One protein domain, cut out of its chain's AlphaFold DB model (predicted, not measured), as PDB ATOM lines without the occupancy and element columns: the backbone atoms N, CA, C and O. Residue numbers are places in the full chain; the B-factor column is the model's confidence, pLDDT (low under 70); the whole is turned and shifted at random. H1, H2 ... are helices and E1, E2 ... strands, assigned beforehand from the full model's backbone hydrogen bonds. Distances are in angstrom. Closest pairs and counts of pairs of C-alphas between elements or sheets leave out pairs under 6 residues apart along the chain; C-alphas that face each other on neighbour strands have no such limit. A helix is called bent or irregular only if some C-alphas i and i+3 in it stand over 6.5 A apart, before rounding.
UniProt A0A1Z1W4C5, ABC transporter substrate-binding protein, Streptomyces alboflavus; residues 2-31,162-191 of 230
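AT A GLANCE: This is residues 2 to 31 and 162 to 191 of the 230 residues of the protein "ABC transporter substrate-binding protein" of Streptomyces alboflavus (UniProt A0A1Z1W4C5). A small sheet of three parallel strands has one helix, H1, lying over one face and running along the strands, which makes two layers, a helix layer on a strand layer; no named helix covers the other face. The printed part has 60 residues with one named helix and three named strands, along the chain E1, E2, H1, E3, and half of the residues in named elements are helix and half strand, a mixed class. The sheet's order is E1, E2, E3. The whole is compact, with a radius of gyration of the C-alphas of 11.5 A, and spans 36 by 26 by 15 A.

IN THESE COORDINATES: E2, residues 22 to 28, is the longest strand, 16.5 A from first to last C-alpha. E1, residues 10 to 13, begins at C-alpha 10 at (162.996, 250.061, 176.326). E3, residues 185 to 188, ends at C-alpha 188 at (160.509, 253.391, 158.569). H1, residues 163 to 177, is 24.1 A long and only just irregular: C-alphas 163 and 166 are 6.7 A apart.

HOW THE PARTS SIT: E2 is the inner strand, and E1 and E3 are edge strands, apart from each other. E1 and E2 are parallel at 9 degrees, with N 23 and O 10 at 2.8 A, within hydrogen-bond range. E2 and E3 are parallel at 25 degrees, with N 186 and O 25 at 2.8 A, also within range. H1 is on the sheet at a height of 8.9 A, over E1 and E2, and its line stands at 17 degrees to that of E2 on the local plane. The closest C-alphas of H1 and E1 are those of Pro 169 and Ile 11, 6.6 A apart. In H1, 7 of 11 O i to N i+4 pairs are within hydrogen-bond range.

THE WHOLE: The two C-alphas farthest apart, those of Lys 7 and Pro 191, are 36.4 A apart. Residues 32 to 161 are not printed, and C-alphas 31 and 162 are 11.2 A apart across the cut. The links E1 to E2 and H1 to E3 are short. No printed residue has a pLDDT under 70.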
ATOM      1  N   LYS A   2     166.854 242.088 179.903       72.69
ATOM      2  CA  LYS A   2     166.053 241.605 181.051       72.69
ATOM      3  C   LYS A   2     166.127 242.490 182.307       72.69
ATOM      4  O   LYS A   2     165.144 242.609 183.019       72.69
ATOM      5  N   GLU A   3     167.259 243.150 182.549       81.81
ATOM      6  CA  GLU A   3     167.443 244.045 183.703       81.81
ATOM      7  C   GLU A   3     166.731 245.402 183.584       81.81
ATOM      8  O   GLU A   3     166.417 246.010 184.608       81.81
ATOM      9  N   ALA A   4     166.499 245.881 182.357       82.25
ATOM     10  CA  ALA A   4     165.852 247.165 182.083       82.25
ATOM     11  C   ALA A   4     164.322 247.040 182.028       82.25
ATOM     12  O   ALA A   4     163.617 247.981 182.396       82.25
ATOM     13  N   CYS A   5     163.814 245.877 181.603       85.06
ATOM     14  CA  CYS A   5     162.383 245.598 181.539       85.06
ATOM     15  C   CYS A   5     161.722 245.848 182.911       85.06
ATOM     16  O   CYS A   5     162.189 245.357 183.940       85.06
ATOM     17  N   GLY A   6     160.651 246.646 182.933       81.81
ATOM     18  CA  GLY A   6     159.925 247.014 184.157       81.81
ATOM     19  C   GLY A   6     160.569 248.120 185.005       81.81
ATOM     20  O   GLY A   6     159.951 248.563 185.968       81.81
ATOM     21  N   LYS A   7     161.776 248.595 184.654       89.81
ATOM     22  CA  LYS A   7     162.464 249.705 185.345       89.81
ATOM     23  C   LYS A   7     162.623 250.947 184.477       89.81
ATOM     24  O   LYS A   7     162.585 252.057 184.997       89.81
ATOM     25  N   LEU A   8     162.823 250.765 183.174       92.12
ATOM     26  CA  LEU A   8     163.021 251.840 182.206       92.12
ATOM     27  C   LEU A   8     162.234 251.548 180.922       92.12
ATOM     28  O   LEU A   8     162.080 250.377 180.563       92.12
ATOM     29  N   PRO A   9     161.772 252.582 180.195       92.81
ATOM     30  CA  PRO A   9     161.280 252.407 178.835       92.81
ATOM     31  C   PRO A   9     162.371 251.812 177.941       92.81
ATOM     32  O   PRO A   9     163.480 252.344 177.876       92.81
ATOM     33  N   VAL A  10     162.058 250.719 177.243       95.12
ATOM     34  CA  VAL A  10     162.996 250.061 176.326       95.12
ATOM     35  C   VAL A  10     162.613 250.364 174.882       95.12
ATOM     36  O   VAL A  10     161.476 250.142 174.476       95.12
ATOM     37  N   ILE A  11     163.574 250.858 174.106       95.94
ATOM     38  CA  ILE A  11     163.447 251.105 172.667       95.94
ATOM     39  C   ILE A  11     164.342 250.096 171.956       95.94
ATOM     40  O   ILE A  11     165.539 250.035 172.234       95.94
ATOM     41  N   VAL A  12     163.766 249.314 171.047       94.62
ATOM     42  CA  VAL A  12     164.517 248.429 170.150       94.62
ATOM     43  C   VAL A  12     164.570 249.108 168.789       94.62
ATOM     44  O   VAL A  12     163.556 249.639 168.332       94.62
ATOM     45  N   PHE A  13     165.733 249.129 168.142       92.94
ATOM     46  CA  PHE A  13     165.855 249.679 166.797       92.94
ATOM     47  C   PHE A  13     166.769 248.833 165.908       92.94
ATOM     48  O   PHE A  13     167.647 248.137 166.416       92.94
ATOM     49  N   ASP A  14     166.558 248.940 164.595       90.25
ATOM     50  CA  ASP A  14     167.253 248.222 163.520       90.25
ATOM     51  C   ASP A  14     166.988 246.709 163.538       90.25
ATOM     52  O   ASP A  14     166.161 246.211 162.771       90.25
ATOM     53  N   ARG A  15     167.622 245.983 164.464       86.12
ATOM     54  CA  ARG A  15     167.509 244.525 164.583       86.12
ATOM     55  C   ARG A  15     166.608 244.123 165.738       86.12
ATOM     56  O   ARG A  15     166.707 244.649 166.847       86.12
ATOM     57  N   GLY A  16     165.740 243.157 165.459       84.75
ATOM     58  CA  GLY A  16     164.849 242.583 166.456       84.75
ATOM     59  C   GLY A  16     165.623 241.852 167.551       84.75
ATOM     60  O   GLY A  16     166.700 241.301 167.329       84.75
ATOM     61  N   VAL A  17     165.042 241.828 168.745       86.44
ATOM     62  CA  VAL A  17     165.478 240.981 169.857       86.44
ATOM     63  C   VAL A  17     164.249 240.295 170.434       86.44
ATOM     64  O   VAL A  17     163.165 240.878 170.447       86.44
ATOM     65  N   GLU A  18     164.394 239.058 170.897       86.75
ATOM     66  CA  GLU A  18     163.274 238.305 171.461       86.75
ATOM     67  C   GLU A  18     162.859 238.908 172.811       86.75
ATOM     68  O   GLU A  18     163.559 238.789 173.822       86.75
ATOM     69  N   THR A  19     161.743 239.639 172.811       87.69
ATOM     70  CA  THR A  19     161.268 240.395 173.969       87.69
ATOM     71  C   THR A  19     159.811 240.820 173.839       87.69
ATOM     72  O   THR A  19     159.315 241.098 172.751       87.69
ATOM     73  N   ASP A  20     159.147 240.961 174.976       88.50
ATOM     74  CA  ASP A  20     157.828 241.569 175.129       88.50
ATOM     75  C   ASP A  20     157.885 242.959 175.791       88.50
ATOM     76  O   ASP A  20     156.860 243.630 175.908       88.50
ATOM     77  N   CYS A  21     159.073 243.416 176.209       92.00
ATOM     78  CA  CYS A  21     159.226 244.593 177.067       92.00
ATOM     79  C   CYS A  21     159.565 245.891 176.315       92.00
ATOM     80  O   CYS A  21     159.702 246.951 176.932       92.00
ATOM     81  N   ALA A  22     159.704 245.825 174.989       94.19
ATOM     82  CA  ALA A  22     159.932 246.996 174.154       94.19
ATOM     83  C   ALA A  22     158.678 247.888 174.097       94.19
ATOM     84  O   ALA A  22     157.584 247.433 173.767       94.19
ATOM     85  N   VAL A  23     158.855 249.180 174.374       95.38
ATOM     86  CA  VAL A  23     157.822 250.212 174.190       95.38
ATOM     87  C   VAL A  23     157.590 250.470 172.705       95.38
ATOM     88  O   VAL A  23     156.459 250.676 172.271       95.38
ATOM     89  N   THR A  24     158.665 250.445 171.921       96.56
ATOM     90  CA  THR A  24     158.625 250.558 170.466       96.56
ATOM     91  C   THR A  24     159.738 249.723 169.848       96.56
ATOM     92  O   THR A  24     160.843 249.646 170.399       96.56
ATOM     93  N   PHE A  25     159.435 249.110 168.709       95.31
ATOM     94  CA  PHE A  25     160.412 248.540 167.800       95.31
ATOM     95  C   PHE A  25     160.447 249.368 166.517       95.31
ATOM     96  O   PHE A  25     159.447 249.483 165.807       95.31
ATOM     97  N   ILE A  26     161.600 249.975 166.248       95.88
ATOM     98  CA  ILE A  26     161.831 250.848 165.102       95.88
ATOM     99  C   ILE A  26     162.713 250.117 164.100       95.88
ATOM    100  O   ILE A  26     163.889 249.886 164.359       95.88
ATOM    101  N   ASN A  27     162.194 249.802 162.926       93.81
ATOM    102  CA  ASN A  27     162.978 249.155 161.881       93.81
ATOM    103  C   ASN A  27     162.439 249.553 160.501       93.81
ATOM    104  O   ASN A  27     161.285 249.976 160.388       93.81
ATOM    105  N   PRO A  28     163.241 249.455 159.434       93.44
ATOM    106  CA  PRO A  28     162.729 249.655 158.085       93.44
ATOM    107  C   PRO A  28     161.911 248.439 157.614       93.44
ATOM    108  O   PRO A  28     161.617 247.530 158.396       93.44
ATOM    109  N   ILE A  29     161.529 248.411 156.334       91.69
ATOM    110  CA  ILE A  29     160.875 247.238 155.721       91.69
ATOM    111  C   ILE A  29     161.749 245.982 155.901       91.69
ATOM    112  O   ILE A  29     161.230 244.910 156.203       91.69
ATOM    113  N   GLY A  30     163.073 246.133 155.824       92.88
ATOM    114  CA  GLY A  30     164.050 245.129 156.235       92.88
ATOM    115  C   GLY A  30     164.844 244.530 155.075       92.88
ATOM    116  O   GLY A  30     164.706 244.920 153.914       92.88
ATOM    117  N   GLY A  31     165.696 243.557 155.411       95.19
ATOM    118  CA  GLY A  31     166.605 242.920 154.457       95.19
ATOM    119  C   GLY A  31     165.895 242.118 153.367       95.19
ATOM    120  O   GLY A  31     166.319 242.177 152.219       95.19
ATOM    121  N   PRO A 162     167.668 252.596 155.270       90.56
ATOM    122  CA  PRO A 162     167.708 254.002 155.644       90.56
ATOM    123  C   PRO A 162     168.665 254.260 156.804       90.56
ATOM    124  O   PRO A 162     168.398 253.880 157.947       90.56
ATOM    125  N   THR A 163     169.752 254.980 156.538       89.88
ATOM    126  CA  THR A 163     170.716 255.346 157.578       89.88
ATOM    127  C   THR A 163     170.106 256.322 158.581       89.88
ATOM    128  O   THR A 163     170.426 256.238 159.761       89.88
ATOM    129  N   PHE A 164     169.121 257.148 158.193       91.06
ATOM    130  CA  PHE A 164     168.403 258.047 159.108       91.06
ATOM    131  C   PHE A 164     167.743 257.343 160.298       91.06
ATOM    132  O   PHE A 164     167.351 258.020 161.251       91.06
ATOM    133  N   GLN A 165     167.584 256.016 160.263       92.19
ATOM    134  CA  GLN A 165     166.940 255.248 161.324       92.19
ATOM    135  C   GLN A 165     167.522 255.509 162.716       92.19
ATOM    136  O   GLN A 165     166.769 255.459 163.684       92.19
ATOM    137  N   TRP A 166     168.808 255.876 162.822       87.12
ATOM    138  CA  TRP A 166     169.470 256.189 164.095       87.12
ATOM    139  C   TRP A 166     168.805 257.344 164.860       87.12
ATOM    140  O   TRP A 166     168.851 257.378 166.090       87.12
ATOM    141  N   ARG A 167     168.169 258.302 164.167       90.75
ATOM    142  CA  ARG A 167     167.570 259.488 164.812       90.75
ATOM    143  C   ARG A 167     166.205 259.184 165.423       90.75
ATOM    144  O   ARG A 167     165.792 259.828 166.386       90.75
ATOM    145  N   THR A 168     165.498 258.200 164.878       94.12
ATOM    146  CA  THR A 168     164.159 257.811 165.324       94.12
ATOM    147  C   THR A 168     164.125 257.314 166.776       94.12
ATOM    148  O   THR A 168     163.246 257.778 167.499       94.12
ATOM    149  N   PRO A 169     165.049 256.464 167.280       95.00
ATOM    150  CA  PRO A 169     165.058 256.088 168.693       95.00
ATOM    151  C   PRO A 169     165.342 257.276 169.620       95.00
ATOM    152  O   PRO A 169     164.788 257.325 170.713       95.00
ATOM    153  N   VAL A 170     166.118 258.278 169.185       95.31
ATOM    154  CA  VAL A 170     166.310 259.525 169.952       95.31
ATOM    155  C   VAL A 170     165.002 260.316 170.028       95.31
ATOM    156  O   VAL A 170     164.602 260.753 171.106       95.31
ATOM    157  N   ILE A 171     164.293 260.453 168.903       94.81
ATOM    158  CA  ILE A 171     162.963 261.078 168.865       94.81
ATOM    159  C   ILE A 171     161.994 260.314 169.774       94.81
ATOM    160  O   ILE A 171     161.290 260.932 170.570       94.81
ATOM    161  N   ALA A 172     161.975 258.983 169.691       97.19
ATOM    162  CA  ALA A 172     161.129 258.138 170.522       97.19
ATOM    163  C   ALA A 172     161.443 258.319 172.013       97.19
ATOM    164  O   ALA A 172     160.522 258.519 172.800       97.19
ATOM    165  N   ALA A 173     162.722 258.341 172.395       97.06
ATOM    166  CA  ALA A 173     163.142 258.573 173.773       97.06
ATOM    167  C   ALA A 173     162.658 259.932 174.295       97.06
ATOM    168  O   ALA A 173     162.082 260.001 175.378       97.06
ATOM    169  N   LEU A 174     162.818 261.005 173.514       97.62
ATOM    170  CA  LEU A 174     162.349 262.340 173.897       97.62
ATOM    171  C   LEU A 174     160.825 262.403 174.052       97.62
ATOM    172  O   LEU A 174     160.342 263.035 174.987       97.62
ATOM    173  N   ARG A 175     160.070 261.747 173.162       97.94
ATOM    174  CA  ARG A 175     158.606 261.644 173.265       97.94
ATOM    175  C   ARG A 175     158.193 260.898 174.530       97.94
ATOM    176  O   ARG A 175     157.412 261.418 175.318       97.94
ATOM    177  N   ILE A 176     158.796 259.738 174.779       96.62
ATOM    178  CA  ILE A 176     158.532 258.925 175.971       96.62
ATOM    179  C   ILE A 176     158.839 259.709 177.255       96.62
ATOM    180  O   ILE A 176     158.027 259.708 178.176       96.62
ATOM    181  N   LEU A 177     159.968 260.425 177.316       95.88
ATOM    182  CA  LEU A 177     160.335 261.254 178.473       95.88
ATOM    183  C   LEU A 177     159.346 262.400 178.730       95.88
ATOM    184  O   LEU A 177     159.184 262.823 179.871       95.88
ATOM    185  N   LYS A 178     158.671 262.890 177.686       97.38
ATOM    186  CA  LYS A 178     157.595 263.889 177.784       97.38
ATOM    187  C   LYS A 178     156.224 263.286 178.114       97.38
ATOM    188  O   LYS A 178     155.261 264.033 178.251       97.38
ATOM    189  N   GLY A 179     156.117 261.962 178.225       96.12
ATOM    190  CA  GLY A 179     154.841 261.263 178.391       96.12
ATOM    191  C   GLY A 179     154.019 261.153 177.103       96.12
ATOM    192  O   GLY A 179     152.834 260.830 177.158       96.12
ATOM    193  N   GLU A 180     154.620 261.419 175.942       97.81
ATOM    194  CA  GLU A 180     153.975 261.271 174.638       97.81
ATOM    195  C   GLU A 180     154.016 259.807 174.170       97.81
ATOM    196  O   GLU A 180     154.965 259.064 174.438       97.81
ATOM    197  N   GLN A 181     152.992 259.392 173.422       95.56
ATOM    198  CA  GLN A 181     152.932 258.051 172.844       95.56
ATOM    199  C   GLN A 181     153.826 257.914 171.604       95.56
ATOM    200  O   GLN A 181     154.031 258.855 170.833       95.56
ATOM    201  N   VAL A 182     154.316 256.694 171.385       97.44
ATOM    202  CA  VAL A 182     155.047 256.282 170.181       97.44
ATOM    203  C   VAL A 182     154.419 255.008 169.603       97.44
ATOM    204  O   VAL A 182     153.812 254.244 170.359       97.44
ATOM    205  N   PRO A 183     154.537 254.750 168.287       97.00
ATOM    206  CA  PRO A 183     154.059 253.501 167.702       97.00
ATOM    207  C   PRO A 183     154.744 252.291 168.340       97.00
ATOM    208  O   PRO A 183     155.958 252.311 168.525       97.00
ATOM    209  N   LYS A 184     153.995 251.220 168.624       94.56
ATOM    210  CA  LYS A 184     154.584 249.957 169.104       94.56
ATOM    211  C   LYS A 184     155.503 249.333 168.048       94.56
ATOM    212  O   LYS A 184     156.617 248.934 168.357       94.56
ATOM    213  N   GLU A 185     155.036 249.307 166.806       94.44
ATOM    214  CA  GLU A 185     155.818 248.977 165.614       94.44
ATOM    215  C   GLU A 185     155.978 250.265 164.809       94.44
ATOM    216  O   GLU A 185     154.992 250.831 164.331       94.44
ATOM    217  N   TRP A 186     157.204 250.757 164.679       95.75
ATOM    218  CA  TRP A 186     157.511 251.972 163.936       95.75
ATOM    219  C   TRP A 186     158.297 251.615 162.676       95.75
ATOM    220  O   TRP A 186     159.526 251.685 162.642       95.75
ATOM    221  N   LYS A 187     157.562 251.248 161.619       94.50
ATOM    222  CA  LYS A 187     158.153 250.945 160.312       94.50
ATOM    223  C   LYS A 187     158.621 252.219 159.618       94.50
ATOM    224  O   LYS A 187     157.841 253.154 159.429       94.50
ATOM    225  N   LEU A 188     159.901 252.262 159.266       94.50
ATOM    226  CA  LEU A 188     160.509 253.391 158.569       94.50
ATOM    227  C   LEU A 188     160.413 253.218 157.046       94.50
ATOM    228  O   LEU A 188     160.556 252.094 156.562       94.50
ATOM    229  N   PRO A 189     160.217 254.315 156.289       92.69
ATOM    230  CA  PRO A 189     160.318 254.284 154.837       92.69
ATOM    231  C   PRO A 189     161.673 253.745 154.375       92.69
ATOM    232  O   PRO A 189     162.714 254.169 154.876       92.69
ATOM    233  N   GLN A 190     161.630 252.850 153.396       94.19
ATOM    234  CA  GLN A 190     162.789 252.270 152.726       94.19
ATOM    235  C   GLN A 190     162.517 252.336 151.215       94.19
ATOM    236  O   GLN A 190     162.049 251.353 150.642       94.19
ATOM    237  N   PRO A 191     162.657 253.523 150.593       95.00
ATOM    238  CA  PRO A 191     162.480 253.672 149.153       95.00
ATOM    239  C   PRO A 191     163.590 252.938 148.392       95.00
ATOM    240  O   PRO A 191     164.590 252.515 148.969       95.00
TER     241      PRO A 191